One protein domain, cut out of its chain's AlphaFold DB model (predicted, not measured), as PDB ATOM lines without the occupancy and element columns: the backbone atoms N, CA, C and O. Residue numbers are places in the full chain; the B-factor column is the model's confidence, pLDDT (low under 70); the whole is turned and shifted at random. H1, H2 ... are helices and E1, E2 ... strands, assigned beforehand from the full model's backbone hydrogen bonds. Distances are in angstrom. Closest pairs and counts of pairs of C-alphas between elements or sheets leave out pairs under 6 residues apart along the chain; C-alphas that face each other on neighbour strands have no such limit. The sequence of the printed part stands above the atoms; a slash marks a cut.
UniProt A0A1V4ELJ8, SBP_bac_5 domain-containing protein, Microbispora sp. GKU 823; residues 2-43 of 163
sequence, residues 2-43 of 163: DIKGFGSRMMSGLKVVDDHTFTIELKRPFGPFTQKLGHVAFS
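This is residues 2 to 43 of the 163 residues of the protein "SBP_bac_5 domain-containing protein" of Microbispora sp. GKU 823 (UniProt A0A1V4ELJ8). With little regular structure, this is a small two-strand hairpin, E1 and E2, with a long loop leading into its open end and a short helix, H1, on a tail that sticks out at residues 34 to 43. The printed part has 42 residues, in the order E1, E2, H1, with an antiparallel sheet E1 - E2; the class is mixed, and named elements hold only 14 residues. It is only just compact, close to loose, with a radius of gyration of the C-alphas of 10.7 A and spans of 25 by 20 by 18 A.

E1, residues 14 to 18, begins at C-alpha 14 (255.980, 219.771, 259.132) and is 12.5 A long. E2, residues 21 to 24, is 10.3 A long. H1, residues 33 to 37, is 6.5 A long and ends at C-alpha 37 (264.178, 209.612, 258.359).

E1 and E2 form a hairpin over a tight link, antiparallel at 162 degrees. N 15 and O 23 are within hydrogen-bond range at 3.0 A. E1 and H1 are apart. In H1 every O i to N i+4 pair is within hydrogen-bond range.

The C-alphas of Asp 19 and Arg 28, the two farthest apart, are 26.6 A apart. The printed part has no cut and no long link between named elements. No printed residue is under 70 in pLDDT.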
ATOM      1  N   ASP A   2     255.025 209.680 264.819       78.56
ATOM      2  CA  ASP A   2     254.747 210.639 265.898       78.56
ATOM      3  C   ASP A   2     254.826 212.111 265.467       78.56
ATOM      4  O   ASP A   2     254.861 212.984 266.318       78.56
ATOM      5  N   ILE A   3     254.819 212.422 264.168       78.50
ATOM      6  CA  ILE A   3     254.765 213.811 263.688       78.50
ATOM      7  C   ILE A   3     253.381 214.398 263.997       78.50
ATOM      8  O   ILE A   3     252.347 213.734 263.845       78.50
ATOM      9  N   LYS A   4     253.331 215.649 264.455       79.88
ATOM     10  CA  LYS A   4     252.069 216.348 264.721       79.88
ATOM     11  C   LYS A   4     251.251 216.481 263.431       79.88
ATOM     12  O   LYS A   4     251.769 216.851 262.383       79.88
ATOM     13  N   GLY A   5     249.975 216.098 263.492       75.00
ATOM     14  CA  GLY A   5     249.124 216.010 262.298       75.00
ATOM     15  C   GLY A   5     249.434 214.831 261.363       75.00
ATOM     16  O   GLY A   5     248.981 214.825 260.228       75.00
ATOM     17  N   PHE A   6     250.190 213.814 261.791       75.00
ATOM     18  CA  PHE A   6     250.337 212.595 260.989       75.00
ATOM     19  C   PHE A   6     248.967 211.941 260.716       75.00
ATOM     20  O   PHE A   6     248.237 211.654 261.668       75.00
ATOM     21  N   GLY A   7     248.650 211.708 259.435       71.81
ATOM     22  CA  GLY A   7     247.387 211.119 258.961       71.81
ATOM     23  C   GLY A   7     246.420 212.101 258.284       71.81
ATOM     24  O   GLY A   7     245.459 211.657 257.663       71.81
ATOM     25  N   SER A   8     246.662 213.414 258.356       76.94
ATOM     26  CA  SER A   8     245.892 214.421 257.612       76.94
ATOM     27  C   SER A   8     246.553 214.785 256.280       76.94
ATOM     28  O   SER A   8     247.752 214.588 256.091       76.94
ATOM     29  N   ARG A   9     245.772 215.376 255.360       76.00
ATOM     30  CA  ARG A   9     246.259 215.874 254.056       76.00
ATOM     31  C   ARG A   9     247.443 216.842 254.191       76.00
ATOM     32  O   ARG A   9     248.295 216.885 253.314       76.00
ATOM     33  N   MET A  10     247.493 217.597 255.287       77.94
ATOM     34  CA  MET A  10     248.592 218.493 255.643       77.94
ATOM     35  C   MET A  10     249.044 218.169 257.065       77.94
ATOM     36  O   MET A  10     248.217 218.126 257.979       77.94
ATOM     37  N   MET A  11     250.336 217.915 257.258       84.31
ATOM     38  CA  MET A  11     250.906 217.626 258.575       84.31
ATOM     39  C   MET A  11     251.262 218.943 259.262       84.31
ATOM     40  O   MET A  11     252.196 219.620 258.848       84.31
ATOM     41  N   SER A  12     250.543 219.305 260.323       84.88
ATOM     42  CA  SER A  12     250.768 220.568 261.046       84.88
ATOM     43  C   SER A  12     252.142 220.668 261.715       84.88
ATOM     44  O   SER A  12     252.614 221.771 261.985       84.88
ATOM     45  N   GLY A  13     252.783 219.527 261.975       83.75
ATOM     46  CA  GLY A  13     254.135 219.461 262.511       83.75
ATOM     47  C   GLY A  13     255.242 219.633 261.478       83.75
ATOM     48  O   GLY A  13     256.376 219.803 261.892       83.75
ATOM     49  N   LEU A  14     254.964 219.587 260.172       88.75
ATOM     50  CA  LEU A  14     255.980 219.771 259.132       88.75
ATOM     51  C   LEU A  14     255.881 221.192 258.573       88.75
ATOM     52  O   LEU A  14     254.873 221.541 257.960       88.75
ATOM     53  N   LYS A  15     256.922 222.006 258.769       88.12
ATOM     54  CA  LYS A  15     256.971 223.387 258.271       88.12
ATOM     55  C   LYS A  15     258.240 223.622 257.467       88.12
ATOM     56  O   LYS A  15     259.335 223.450 257.996       88.12
ATOM     57  N   VAL A  16     258.089 224.036 256.214       88.62
ATOM     58  CA  VAL A  16     259.205 224.478 255.368       88.62
ATOM     59  C   VAL A  16     259.600 225.892 255.796       88.62
ATOM     60  O   VAL A  16     258.724 226.738 255.970       88.62
ATOM     61  N   VAL A  17     260.891 226.113 256.033       88.94
ATOM     62  CA  VAL A  17     261.456 227.416 256.420       88.94
ATOM     63  C   VAL A  17     262.072 228.093 255.197       88.94
ATOM     64  O   VAL A  17     261.808 229.268 254.964       88.94
ATOM     65  N   ASP A  18     262.829 227.335 254.401       88.38
ATOM     66  CA  ASP A  18     263.441 227.759 253.137       88.38
ATOM     67  C   ASP A  18     263.631 226.554 252.187       88.38
ATOM     68  O   ASP A  18     263.231 225.434 252.513       88.38
ATOM     69  N   ASP A  19     264.237 226.777 251.015       85.94
ATOM     70  CA  ASP A  19     264.422 225.768 249.958       85.94
ATOM     71  C   ASP A  19     265.209 224.520 250.407       85.94
ATOM     72  O   ASP A  19     265.066 223.440 249.825       85.94
ATOM     73  N   HIS A  20     266.034 224.638 251.452       87.25
ATOM     74  CA  HIS A  20     266.870 223.555 251.976       87.25
ATOM     75  C   HIS A  20     266.651 223.268 253.470       87.25
ATOM     76  O   HIS A  20     267.292 222.365 254.015       87.25
ATOM     77  N   THR A  21     265.717 223.963 254.120       87.69
ATOM     78  CA  THR A  21     265.465 223.865 255.559       87.69
ATOM     79  C   THR A  21     263.984 223.675 255.847       87.69
ATOM     80  O   THR A  21     263.118 224.444 255.427       87.69
ATOM     81  N   PHE A  22     263.675 222.675 256.666       90.88
ATOM     82  CA  PHE A  22     262.344 222.461 257.219       90.88
ATOM     83  C   PHE A  22     262.445 222.035 258.684       90.88
ATOM     84  O   PHE A  22     263.464 221.525 259.146       90.88
ATOM     85  N   THR A  23     261.363 222.233 259.426       88.88
ATOM     86  CA  THR A  23     261.236 221.868 260.836       88.88
ATOM     87  C   THR A  23     260.162 220.800 261.009       88.88
ATOM     88  O   THR A  23     259.152 220.795 260.299       88.88
ATOM     89  N   ILE A  24     260.397 219.876 261.948       88.62
ATOM     90  CA  ILE A  24     259.457 218.810 262.301       88.62
ATOM     91  C   ILE A  24     259.135 218.874 263.796       88.62
ATOM     92  O   ILE A  24     260.005 218.669 264.638       88.62
ATOM     93  N   GLU A  25     257.863 219.095 264.118       89.44
ATOM     94  CA  GLU A  25     257.303 218.995 265.463       89.44
ATOM     95  C   GLU A  25     256.708 217.594 265.683       89.44
ATOM     96  O   GLU A  25     255.802 217.144 264.965       89.44
ATOM     97  N   LEU A  26     257.212 216.897 266.701       86.81
ATOM     98  CA  LEU A  26     256.706 215.594 267.126       86.81
ATOM     99  C   LEU A  26     255.647 215.765 268.222       86.81
ATOM    100  O   LEU A  26     255.764 216.625 269.087       86.81
ATOM    101  N   LYS A  27     254.625 214.903 268.228       87.00
ATOM    102  CA  LYS A  27     253.588 214.832 269.271       87.00
ATOM    103  C   LYS A  27     254.173 214.443 270.631       87.00
ATOM    104  O   LYS A  27     253.601 214.798 271.655       87.00
ATOM    105  N   ARG A  28     255.254 213.654 270.637       86.12
ATOM    106  CA  ARG A  28     255.949 213.139 271.826       86.12
ATOM    107  C   ARG A  28     257.438 212.929 271.515       86.12
ATOM    108  O   ARG A  28     257.767 212.724 270.343       86.12
ATOM    109  N   PRO A  29     258.322 212.912 272.529       85.00
ATOM    110  CA  PRO A  29     259.723 212.543 272.343       85.00
ATOM    111  C   PRO A  29     259.851 211.156 271.697       85.00
ATOM    112  O   PRO A  29     259.257 210.188 272.171       85.00
ATOM    113  N   PHE A  30     260.621 211.055 270.610       84.62
ATOM    114  CA  PHE A  30     260.841 209.803 269.885       84.62
ATOM    115  C   PHE A  30     262.322 209.662 269.505       84.62
ATOM    116  O   PHE A  30     262.778 210.225 268.514       84.62
ATOM    117  N   GLY A  31     263.081 208.897 270.293       84.62
ATOM    118  CA  GLY A  31     264.526 208.694 270.092       84.62
ATOM    119  C   GLY A  31     264.936 208.143 268.713       84.62
ATOM    120  O   GLY A  31     265.879 208.663 268.122       84.62
ATOM    121  N   PRO A  32     264.223 207.162 268.120       85.12
ATOM    122  CA  PRO A  32     264.577 206.607 266.810       85.12
ATOM    123  C   PRO A  32     264.175 207.496 265.621       85.12
ATOM    124  O   PRO A  32     264.181 207.028 264.480       85.12
ATOM    125  N   PHE A  33     263.765 208.748 265.850       83.62
ATOM    126  CA  PHE A  33     263.251 209.622 264.795       83.62
ATOM    127  C   PHE A  33     264.250 209.792 263.645       83.62
ATOM    128  O   PHE A  33     263.905 209.553 262.489       83.62
ATOM    129  N   THR A  34     265.505 210.095 263.973       82.06
ATOM    130  CA  THR A  34     266.580 210.298 262.993       82.06
ATOM    131  C   THR A  34     266.842 209.046 262.158       82.06
ATOM    132  O   THR A  34     267.077 209.140 260.959       82.06
ATOM    133  N   GLN A  35     266.735 207.857 262.759       83.62
ATOM    134  CA  GLN A  35     266.891 206.597 262.032       83.62
ATOM    135  C   GLN A  35     265.730 206.367 261.057       83.62
ATOM    136  O   GLN A  35     265.947 205.931 259.929       83.62
ATOM    137  N   LYS A  36     264.496 206.704 261.457       82.81
ATOM    138  CA  LYS A  36     263.327 206.580 260.576       82.81
ATOM    139  C   LYS A  36     263.392 207.514 259.373       82.81
ATOM    140  O   LYS A  36     262.913 207.114 258.320       82.81
ATOM    141  N   LEU A  37     263.993 208.699 259.496       83.56
ATOM    142  CA  LEU A  37     264.178 209.612 258.359       83.56
ATOM    143  C   LEU A  37     265.076 209.030 257.258       83.56
ATOM    144  O   LEU A  37     264.952 209.428 256.107       83.56
ATOM    145  N   GLY A  38     265.930 208.055 257.581       81.94
ATOM    146  CA  GLY A  38     266.711 207.315 256.586       81.94
ATOM    147  C   GLY A  38     265.909 206.267 255.804       81.94
ATOM    148  O   GLY A  38     266.457 205.617 254.917       81.94
ATOM    149  N   HIS A  39     264.631 206.055 256.131       80.44
ATOM    150  CA  HIS A  39     263.790 205.085 255.439       80.44
ATOM    151  C   HIS A  39     263.412 205.573 254.035       80.44
ATOM    152  O   HIS A  39     263.105 206.747 253.837       80.44
ATOM    153  N   VAL A  40     263.311 204.645 253.076       78.19
ATOM    154  CA  VAL A  40     263.008 204.947 251.662       78.19
ATOM    155  C   VAL A  40     261.719 205.753 251.463       78.19
ATOM    156  O   VAL A  40     261.624 206.528 250.518       78.19
ATOM    157  N   ALA A  41     260.758 205.625 252.380       78.31
ATOM    158  CA  ALA A  41     259.499 206.376 252.377       78.31
ATOM    159  C   ALA A  41     259.669 207.902 252.521       78.31
ATOM    160  O   ALA A  41     258.756 208.637 252.165       78.31
ATOM    161  N   PHE A  42     260.810 208.372 253.038       79.00
ATOM    162  CA  PHE A  42     261.144 209.795 253.158       79.00
ATOM    163  C   PHE A  42     262.133 210.262 252.082       79.00
ATOM    164  O   PHE A  42     262.692 211.351 252.189       79.00
ATOM    165  N   SER A  43     262.371 209.444 251.052       80.38
ATOM    166  CA  SER A  43     263.250 209.833 249.948       80.38
ATOM    167  C   SER A  43     262.648 211.021 249.196       80.38
ATOM    168  O   SER A  43     261.442 211.016 248.930       80.38
TER     169      SER A  43